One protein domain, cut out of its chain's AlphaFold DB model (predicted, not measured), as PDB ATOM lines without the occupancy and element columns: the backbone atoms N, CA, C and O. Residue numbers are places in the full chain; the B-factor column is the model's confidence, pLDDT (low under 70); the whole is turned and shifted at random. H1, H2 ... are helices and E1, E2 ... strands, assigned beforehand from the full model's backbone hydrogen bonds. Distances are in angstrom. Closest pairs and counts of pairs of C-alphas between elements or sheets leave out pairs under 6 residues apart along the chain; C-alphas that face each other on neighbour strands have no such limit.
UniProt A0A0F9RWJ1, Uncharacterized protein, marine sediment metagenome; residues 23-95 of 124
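This is residues 23 to 95 of the 124 residues of an uncharacterized protein of marine sediment metagenome (UniProt A0A0F9RWJ1). A long, narrow and twisted sheet of three strands, E1, E2 and E3, has one helix, H1, folded back over one of its faces, while the other face is bare. The strands form two successive hairpins, and their links, residues 35 to 41 and residues 54 to 61, lie at opposite ends of the long axis. The printed part has 73 residues, with three named strands and one named helix in the order E1, E2, E3, H1; the sheet order is E1, E2, E3, all antiparallel, and the class is mixed, helices and strands. The whole is loose, with a radius of gyration of the C-alphas of 15.3 A, and its outline is a rod spanning 49 by 24 by 12 A.

E1, residues 23 to 34, begins with C-alpha 23 at (332.695, 592.777, 433.503) and is 35.0 A long from first to last C-alpha. E2, residues 42 to 53, measures 36.6 A, and its C-alpha 42 is at (309.867, 616.119, 425.500). E3, residues 62 to 73, measures 36.1 A. H1, residues 76 to 95, measures 28.4 A and ends with C-alpha 95 at (332.950, 596.109, 424.650).

The sheet is a meander, each strand the antiparallel neighbour of the one before, with E1 and E3 as edge strands and E2 as the inner strand. E1 and E2 are a hairpin with 168 degrees between their directions; N 29 and O 47 are within hydrogen-bond range at 2.8 A, as are N 33 and O 43 at 2.9 A. E2 and E3 are a hairpin at 166 degrees, with N 46 and O 69 within hydrogen-bond range at 2.8 A and N 67 and O 48 at 2.8 A. H1 is on the sheet at a height of 7.6 A, two layers with the helix on one face. It lies over E2 and E3, and only just not over E1, on which 2 of its C-alphas fall. On the local plane its line and that of E3 stand at 30.1 degrees, only just slantwise to the strands. The closest C-alphas of E2 and H1 are those of Gly 46 and Val 83, 5.8 A apart. Those of E3 and H1 are of Leu 71 and Leu 79, 6.3 A apart. E1 and H1 are near each other, with 15 pairs of C-alphas within 10 A. In H1, 14 of 16 O i to N i+4 pairs are within hydrogen-bond range.

The C-alphas of Glu 37 and Thr 55, the two farthest apart, are 49.6 A from each other. The C-alphas of Tyr 23 and Gly 95, the first and last printed, are 9.5 A apart. The printed part has no cut. The link from E3 to H1 is tight, and those from E1 to E2 and from E2 to E3 are short. The mean pLDDT of the printed part is 82.5; residue 36, residues 56 to 57, residue 59 and residues 90 to 94 are under 70.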
ATOM      1  N   TYR A  23     333.903 591.960 433.529       74.38
ATOM      2  CA  TYR A  23     332.695 592.777 433.503       74.38
ATOM      3  C   TYR A  23     331.898 592.624 434.808       74.38
ATOM      4  O   TYR A  23     331.620 591.509 435.260       74.38
ATOM      5  N   ARG A  24     331.530 593.747 435.436       80.19
ATOM      6  CA  ARG A  24     330.826 593.742 436.729       80.19
ATOM      7  C   ARG A  24     329.385 594.162 436.608       80.19
ATOM      8  O   ARG A  24     328.493 593.442 437.058       80.19
ATOM      9  N   ARG A  25     329.150 595.355 436.070       76.69
ATOM     10  CA  ARG A  25     327.796 595.883 435.958       76.69
ATOM     11  C   ARG A  25     327.651 596.861 434.813       76.69
ATOM     12  O   ARG A  25     328.564 597.614 434.483       76.69
ATOM     13  N   ARG A  26     326.414 596.922 434.339       79.19
ATOM     14  CA  ARG A  26     325.875 598.003 433.527       79.19
ATOM     15  C   ARG A  26     324.652 598.547 434.223       79.19
ATOM     16  O   ARG A  26     323.747 597.796 434.581       79.19
ATOM     17  N   LYS A  27     324.643 599.859 434.417       82.19
ATOM     18  CA  LYS A  27     323.489 600.584 434.930       82.19
ATOM     19  C   LYS A  27     323.074 601.607 433.891       82.19
ATOM     20  O   LYS A  27     323.887 602.429 433.491       82.19
ATOM     21  N   MET A  28     321.816 601.550 433.483       84.56
ATOM     22  CA  MET A  28     321.208 602.547 432.616       84.56
ATOM     23  C   MET A  28     320.136 603.294 433.401       84.56
ATOM     24  O   MET A  28     319.357 602.680 434.129       84.56
ATOM     25  N   THR A  29     320.123 604.610 433.255       87.19
ATOM     26  CA  THR A  29     319.136 605.516 433.830       87.19
ATOM     27  C   THR A  29     318.555 606.340 432.692       87.19
ATOM     28  O   THR A  29     319.298 606.839 431.850       87.19
ATOM     29  N   LEU A  30     317.237 606.479 432.675       88.19
ATOM     30  CA  LEU A  30     316.514 607.360 431.769       88.19
ATOM     31  C   LEU A  30     315.809 608.416 432.610       88.19
ATOM     32  O   LEU A  30     315.113 608.083 433.568       88.19
ATOM     33  N   GLU A  31     316.013 609.670 432.246       90.75
ATOM     34  CA  GLU A  31     315.312 610.829 432.781       90.75
ATOM     35  C   GLU A  31     314.484 611.415 431.635       90.75
ATOM     36  O   GLU A  31     314.996 611.600 430.529       90.75
ATOM     37  N   ILE A  32     313.196 611.653 431.875       88.44
ATOM     38  CA  ILE A  32     312.297 612.258 430.896       88.44
ATOM     39  C   ILE A  32     311.722 613.515 431.528       88.44
ATOM     40  O   ILE A  32     311.048 613.427 432.551       88.44
ATOM     41  N   ASP A  33     311.971 614.648 430.884       87.69
ATOM     42  CA  ASP A  33     311.393 615.938 431.231       87.69
ATOM     43  C   ASP A  33     310.448 616.386 430.113       87.69
ATOM     44  O   ASP A  33     310.754 616.260 428.925       87.69
ATOM     45  N   SER A  34     309.291 616.922 430.486       78.06
ATOM     46  CA  SER A  34     308.470 617.737 429.589       78.06
ATOM     47  C   SER A  34     308.960 619.178 429.654       78.06
ATOM     48  O   SER A  34     309.194 619.679 430.754       78.06
ATOM     49  N   ASP A  35     309.095 619.846 428.511       74.62
ATOM     50  CA  ASP A  35     309.423 621.271 428.491       74.62
ATOM     51  C   ASP A  35     308.273 622.082 429.125       74.62
ATOM     52  O   ASP A  35     307.102 621.884 428.788       74.62
ATOM     53  N   GLU A  36     308.592 622.957 430.084       69.06
ATOM     54  CA  GLU A  36     307.595 623.778 430.785       69.06
ATOM     55  C   GLU A  36     306.949 624.825 429.857       69.06
ATOM     56  O   GLU A  36     305.823 625.258 430.116       69.06
ATOM     57  N   GLU A  37     307.625 625.215 428.770       75.62
ATOM     58  CA  GLU A  37     307.170 626.246 427.830       75.62
ATOM     59  C   GLU A  37     306.455 625.665 426.595       75.62
ATOM     60  O   GLU A  37     305.537 626.299 426.065       75.62
ATOM     61  N   ASP A  38     306.807 624.448 426.160       77.94
ATOM     62  CA  ASP A  38     306.113 623.714 425.091       77.94
ATOM     63  C   ASP A  38     305.714 622.310 425.550       77.94
ATOM     64  O   ASP A  38     306.473 621.348 425.456       77.94
ATOM     65  N   THR A  39     304.451 622.168 425.954       72.06
ATOM     66  CA  THR A  39     303.855 620.887 426.384       72.06
ATOM     67  C   THR A  39     303.906 619.763 425.339       72.06
ATOM     68  O   THR A  39     303.613 618.616 425.674       72.06
ATOM     69  N   ASN A  40     304.244 620.062 424.079       80.50
ATOM     70  CA  ASN A  40     304.429 619.059 423.031       80.50
ATOM     71  C   ASN A  40     305.896 618.677 422.821       80.50
ATOM     72  O   ASN A  40     306.178 617.909 421.903       80.50
ATOM     73  N   LEU A  41     306.826 619.231 423.600       87.00
ATOM     74  CA  LEU A  41     308.243 618.928 423.528       87.00
ATOM     75  C   LEU A  41     308.665 618.130 424.762       87.00
ATOM     76  O   LEU A  41     308.505 618.546 425.908       87.00
ATOM     77  N   PHE A  42     309.247 616.970 424.503       88.88
ATOM     78  CA  PHE A  42     309.867 616.119 425.500       88.88
ATOM     79  C   PHE A  42     311.376 616.157 425.332       88.88
ATOM     80  O   PHE A  42     311.906 616.205 424.218       88.88
ATOM     81  N   LYS A  43     312.064 616.074 426.462       91.94
ATOM     82  CA  LYS A  43     313.500 615.895 426.573       91.94
ATOM     83  C   LYS A  43     313.748 614.555 427.247       91.94
ATOM     84  O   LYS A  43     313.339 614.342 428.382       91.94
ATOM     85  N   VAL A  44     314.439 613.656 426.554       91.00
ATOM     86  CA  VAL A  44     314.853 612.363 427.106       91.00
ATOM     87  C   VAL A  44     316.365 612.373 427.266       91.00
ATOM     88  O   VAL A  44     317.101 612.554 426.296       91.00
ATOM     89  N   ILE A  45     316.826 612.182 428.497       93.50
ATOM     90  CA  ILE A  45     318.237 612.062 428.853       93.50
ATOM     91  C   ILE A  45     318.492 610.613 429.256       93.50
ATOM     92  O   ILE A  45     317.977 610.125 430.261       93.50
ATOM     93  N   GLY A  46     319.315 609.919 428.487       91.44
ATOM     94  CA  GLY A  46     319.832 608.614 428.861       91.44
ATOM     95  C   GLY A  46     321.226 608.742 429.448       91.44
ATOM     96  O   GLY A  46     322.080 609.412 428.878       91.44
ATOM     97  N   LYS A  47     321.473 608.049 430.556       91.31
ATOM     98  CA  LYS A  47     322.797 607.887 431.160       91.31
ATOM     99  C   LYS A  47     323.091 606.406 431.302       91.31
ATOM    100  O   LYS A  47     322.275 605.649 431.825       91.31
ATOM    101  N   MET A  48     324.271 605.982 430.890       87.44
ATOM    102  CA  MET A  48     324.741 604.620 431.064       87.44
ATOM    103  C   MET A  48     326.099 604.627 431.739       87.44
ATOM    104  O   MET A  48     327.030 605.249 431.251       87.44
ATOM    105  N   THR A  49     326.219 603.866 432.816       86.81
ATOM    106  CA  THR A  49     327.479 603.628 433.511       86.81
ATOM    107  C   THR A  49     327.878 602.171 433.328       86.81
ATOM    108  O   THR A  49     327.121 601.257 433.679       86.81
ATOM    109  N   LEU A  50     329.075 601.964 432.793       85.31
ATOM    110  CA  LEU A  50     329.728 600.669 432.657       85.31
ATOM    111  C   LEU A  50     330.799 600.521 433.728       85.31
ATOM    112  O   LEU A  50     331.455 601.501 434.089       85.31
ATOM    113  N   GLN A  51     330.973 599.297 434.229       84.19
ATOM    114  CA  GLN A  51     332.002 598.981 435.211       84.19
ATOM    115  C   GLN A  51     332.664 597.637 434.966       84.19
ATOM    116  O   GLN A  51     331.991 596.609 434.830       84.19
ATOM    117  N   VAL A  52     333.987 597.660 435.043       81.31
ATOM    118  CA  VAL A  52     334.859 596.490 434.937       81.31
ATOM    119  C   VAL A  52     335.779 596.423 436.150       81.31
ATOM    120  O   VAL A  52     336.057 597.433 436.794       81.31
ATOM    121  N   SER A  53     336.241 595.219 436.472       79.31
ATOM    122  CA  SER A  53     337.179 594.970 437.567       79.31
ATOM    123  C   SER A  53     338.369 594.186 437.050       79.31
ATOM    124  O   SER A  53     338.182 593.166 436.387       79.31
ATOM    125  N   GLU A  54     339.573 594.620 437.402       71.62
ATOM    126  CA  GLU A  54     340.807 593.880 437.105       71.62
ATOM    127  C   GLU A  54     341.056 592.778 438.138       71.62
ATOM    128  O   GLU A  54     341.555 591.709 437.804       71.62
ATOM    129  N   THR A  55     340.632 592.993 439.389       74.62
ATOM    130  CA  THR A  55     340.669 591.962 440.433       74.62
ATOM    131  C   THR A  55     339.252 591.554 440.808       74.62
ATOM    132  O   THR A  55     338.448 592.427 441.151       74.62
ATOM    133  N   PRO A  56     338.897 590.259 440.780       67.12
ATOM    134  CA  PRO A  56     337.582 589.851 441.221       67.12
ATOM    135  C   PRO A  56     337.274 590.247 442.661       67.12
ATOM    136  O   PRO A  56     338.073 590.036 443.564       67.12
ATOM    137  N   ASP A  57     336.098 590.846 442.851       67.31
ATOM    138  CA  ASP A  57     335.491 591.129 444.157       67.31
ATOM    139  C   ASP A  57     336.206 592.186 445.028       67.31
ATOM    140  O   ASP A  57     335.810 592.423 446.169       67.31
ATOM    141  N   VAL A  58     337.168 592.927 444.457       73.56
ATOM    142  CA  VAL A  58     337.797 594.104 445.084       73.56
ATOM    143  C   VAL A  58     337.177 595.388 444.524       73.56
ATOM    144  O   VAL A  58     337.531 595.833 443.432       73.56
ATOM    145  N   LYS A  59     336.252 596.006 445.278       64.25
ATOM    146  CA  LYS A  59     335.527 597.233 444.867       64.25
ATOM    147  C   LYS A  59     336.433 598.413 444.511       64.25
ATOM    148  O   LYS A  59     336.084 599.204 443.648       64.25
ATOM    149  N   GLU A  60     337.587 598.523 445.155       70.69
ATOM    150  CA  GLU A  60     338.564 599.597 444.918       70.69
ATOM    151  C   GLU A  60     339.265 599.475 443.555       70.69
ATOM    152  O   GLU A  60     339.836 600.445 443.073       70.69
ATOM    153  N   SER A  61     339.183 598.304 442.908       72.12
ATOM    154  CA  SER A  61     339.730 598.060 441.565       72.12
ATOM    155  C   SER A  61     338.712 598.278 440.439       72.12
ATOM    156  O   SER A  61     338.980 597.940 439.284       72.12
ATOM    157  N   TRP A  62     337.523 598.798 440.763       82.00
ATOM    158  CA  TRP A  62     336.474 599.026 439.775       82.00
ATOM    159  C   TRP A  62     336.785 600.277 438.959       82.00
ATOM    160  O   TRP A  62     336.870 601.381 439.494       82.00
ATOM    161  N   LYS A  63     336.913 600.098 437.645       82.88
ATOM    162  CA  LYS A  63     336.975 601.198 436.680       82.88
ATOM    163  C   LYS A  63     335.561 601.491 436.192       82.88
ATOM    164  O   LYS A  63     334.815 600.564 435.876       82.88
ATOM    165  N   GLU A  64     335.190 602.770 436.133       86.50
ATOM    166  CA  GLU A  64     333.858 603.216 435.711       86.50
ATOM    167  C   GLU A  64     333.949 604.156 434.507       86.50
ATOM    168  O   GLU A  64     334.802 605.040 434.474       86.50
ATOM    169  N   LYS A  65     333.050 603.991 433.532       85.06
ATOM    170  CA  LYS A  65     332.907 604.912 432.399       85.06
ATOM    171  C   LYS A  65     331.432 605.212 432.185       85.06
ATOM    172  O   LYS A  65     330.603 604.300 432.231       85.06
ATOM    173  N   SER A  66     331.105 606.490 432.025       85.75
ATOM    174  CA  SER A  66     329.727 606.948 431.864       85.75
ATOM    175  C   SER A  66     329.528 607.598 430.504       85.75
ATOM    176  O   SER A  66     330.401 608.317 430.029       85.75
ATOM    177  N   PHE A  67     328.371 607.329 429.913       84.81
ATOM    178  CA  PHE A  67     327.934 607.835 428.622       84.81
ATOM    179  C   PHE A  67     326.582 608.494 428.807       84.81
ATOM    180  O   PHE A  67     325.696 607.917 429.447       84.81
ATOM    181  N   ASP A  68     326.419 609.672 428.242       89.31
ATOM    182  CA  ASP A  68     325.178 610.415 428.248       89.31
ATOM    183  C   ASP A  68     324.728 610.736 426.825       89.31
ATOM    184  O   ASP A  68     325.515 610.976 425.913       89.31
ATOM    185  N   ILE A  69     323.417 610.696 426.630       89.19
ATOM    186  CA  ILE A  69     322.781 611.165 425.411       89.19
ATOM    187  C   ILE A  69     321.527 611.932 425.791       89.19
ATOM    188  O   ILE A  69     320.778 611.538 426.685       89.19
ATOM    189  N   MET A  70     321.301 613.038 425.098       92.38
ATOM    190  CA  MET A  70     320.098 613.841 425.229       92.38
ATOM    191  C   MET A  70     319.463 613.969 423.855       92.38
ATOM    192  O   MET A  70     320.123 614.404 422.915       92.38
ATOM    193  N   LEU A  71     318.179 613.637 423.763       90.56
ATOM    194  CA  LEU A  71     317.363 613.890 422.582       90.56
ATOM    195  C   LEU A  71     316.131 614.705 422.974       90.56
ATOM    196  O   LEU A  71     315.595 614.559 424.074       90.56
ATOM    197  N   THR A  72     315.678 615.555 422.058       92.38
ATOM    198  CA  THR A  72     314.458 616.352 422.202       92.38
ATOM    199  C   THR A  72     313.527 616.111 421.022       92.38
ATOM    200  O   THR A  72     313.970 615.899 419.892       92.38
ATOM    201  N   GLY A  73     312.220 616.116 421.265       91.62
ATOM    202  CA  GLY A  73     311.239 615.851 420.216       91.62
ATOM    203  C   GLY A  73     309.813 615.752 420.734       91.62
ATOM    204  O   GLY A  73     309.550 615.960 421.912       91.62
ATOM    205  N   LYS A  74     308.879 615.446 419.833       90.88
ATOM    206  CA  LYS A  74     307.438 615.462 420.140       90.88
ATOM    207  C   LYS A  74     306.852 614.108 420.526       90.88
ATOM    208  O   LYS A  74     305.741 614.047 421.039       90.88
ATOM    209  N   ASP A  75     307.586 613.035 420.258       92.44
ATOM    210  CA  ASP A  75     307.159 611.663 420.503       92.44
ATOM    211  C   ASP A  75     308.106 611.012 421.517       92.44
ATOM    212  O   ASP A  75     309.261 610.703 421.215       92.44
ATOM    213  N   ILE A  76     307.609 610.847 422.740       91.12
ATOM    214  CA  ILE A  76     308.346 610.276 423.869       91.12
ATOM    215  C   ILE A  76     308.794 608.829 423.616       91.12
ATOM    216  O   ILE A  76     309.887 608.454 424.048       91.12
ATOM    217  N   ASP A  77     308.001 608.033 422.895       91.44
ATOM    218  CA  ASP A  77     308.299 606.624 422.637       91.44
ATOM    219  C   ASP A  77     309.451 606.513 421.637       91.44
ATOM    220  O   ASP A  77     310.401 605.751 421.847       91.44
ATOM    221  N   VAL A  78     309.420 607.345 420.591       92.62
ATOM    222  CA  VAL A  78     310.509 607.443 419.609       92.62
ATOM    223  C   VAL A  78     311.800 607.918 420.274       92.62
ATOM    224  O   VAL A  78     312.844 607.289 420.090       92.62
ATOM    225  N   LEU A  79     311.743 608.984 421.077       90.75
ATOM    226  CA  LEU A  79     312.921 609.520 421.766       90.75
ATOM    227  C   LEU A  79     313.532 608.500 422.725       90.75
ATOM    228  O   LEU A  79     314.743 608.280 422.712       90.75
ATOM    229  N   THR A  80     312.697 607.840 423.528       90.94
ATOM    230  CA  THR A  80     313.150 606.807 424.466       90.94
ATOM    231  C   THR A  80     313.790 605.643 423.717       90.94
ATOM    232  O   THR A  80     314.874 605.194 424.092       90.94
ATOM    233  N   GLY A  81     313.176 605.191 422.619       88.75
ATOM    234  CA  GLY A  81     313.725 604.144 421.759       88.75
ATOM    235  C   GLY A  81     315.086 604.514 421.164       88.75
ATOM    236  O   GLY A  81     316.007 603.699 421.197       88.75
ATOM    237  N   GLN A  82     315.249 605.746 420.682       90.00
ATOM    238  CA  GLN A  82     316.512 606.237 420.124       90.00
ATOM    239  C   GLN A  82     317.610 606.361 421.183       90.00
ATOM    240  O   GLN A  82     318.730 605.901 420.959       90.00
ATOM    241  N   VAL A  83     317.292 606.916 422.356       90.94
ATOM    242  CA  VAL A  83     318.229 606.990 423.484       90.94
ATOM    243  C   VAL A  83     318.684 605.590 423.901       90.94
ATOM    244  O   VAL A  83     319.883 605.344 424.049       90.94
ATOM    245  N   LEU A  84     317.745 604.650 424.044       87.50
ATOM    246  CA  LEU A  84     318.056 603.258 424.362       87.50
ATOM    247  C   LEU A  84     318.928 602.607 423.284       87.50
ATOM    248  O   LEU A  84     319.867 601.893 423.631       87.50
ATOM    249  N   ALA A  85     318.636 602.837 422.003       86.62
ATOM    250  CA  ALA A  85     319.408 602.286 420.895       86.62
ATOM    251  C   ALA A  85     320.852 602.806 420.903       86.62
ATOM    252  O   ALA A  85     321.777 601.998 420.901       86.62
ATOM    253  N   HIS A  86     321.052 604.122 421.021       85.56
ATOM    254  CA  HIS A  86     322.386 604.727 421.082       85.56
ATOM    255  C   HIS A  86     323.202 604.234 422.277       85.56
ATOM    256  O   HIS A  86     324.353 603.827 422.132       85.56
ATOM    257  N   LEU A  87     322.604 604.206 423.472       83.56
ATOM    258  CA  LEU A  87     323.303 603.704 424.652       83.56
ATOM    259  C   LEU A  87     323.553 602.191 424.595       83.56
ATOM    260  O   LEU A  87     324.362 601.693 425.367       83.56
ATOM    261  N   ASN A  88     322.857 601.427 423.749       78.56
ATOM    262  CA  ASN A  88     323.126 600.001 423.549       78.56
ATOM    263  C   ASN A  88     324.113 599.708 422.421       78.56
ATOM    264  O   ASN A  88     324.825 598.712 422.535       78.56
ATOM    265  N   SER A  89     324.196 600.547 421.388       77.25
ATOM    266  CA  SER A  89     325.164 600.362 420.306       77.25
ATOM    267  C   SER A  89     326.590 600.637 420.781       77.25
ATOM    268  O   SER A  89     327.467 599.802 420.582       77.25
ATOM    269  N   VAL A  90     326.802 601.736 421.516       68.44
ATOM    270  CA  VAL A  90     328.140 602.155 421.975       68.44
ATOM    271  C   VAL A  90     328.853 601.069 422.813       68.44
ATOM    272  O   VAL A  90     330.007 600.764 422.539       68.44
ATOM    273  N   PRO A  91     328.224 600.389 423.788       64.88
ATOM    274  CA  PRO A  91     328.878 599.298 424.518       64.88
ATOM    275  C   PRO A  91     329.061 598.025 423.709       64.88
ATOM    276  O   PRO A  91     329.921 597.222 424.046       64.88
ATOM    277  N   PHE A  92     328.200 597.777 422.721       67.56
ATOM    278  CA  PHE A  92     328.254 596.538 421.954       67.56
ATOM    279  C   PHE A  92     329.428 596.559 420.979       67.56
ATOM    280  O   PHE A  92     330.175 595.590 420.900       67.56
ATOM    281  N   GLU A  93     329.610 597.680 420.284       66.50
ATOM    282  CA  GLU A  93     330.702 597.869 419.328       66.50
ATOM    283  C   GLU A  93     332.068 597.897 420.021       66.50
ATOM    284  O   GLU A  93     333.041 597.359 419.499       66.50
ATOM    285  N   TRP A  94     332.130 598.482 421.221       69.88
ATOM    286  CA  TRP A  94     333.397 598.790 421.882       69.88
ATOM    287  C   TRP A  94     333.672 597.960 423.147       69.88
ATOM    288  O   TRP A  94     334.735 598.106 423.743       69.88
ATOM    289  N   GLY A  95     332.763 597.069 423.554       73.81
ATOM    290  CA  GLY A  95     332.950 596.109 424.650       73.81
ATOM    291  C   GLY A  95     333.596 596.689 425.919       73.81
ATOM    292  O   GLY A  95     333.320 597.817 426.328       73.81
TER     293      GLY A  95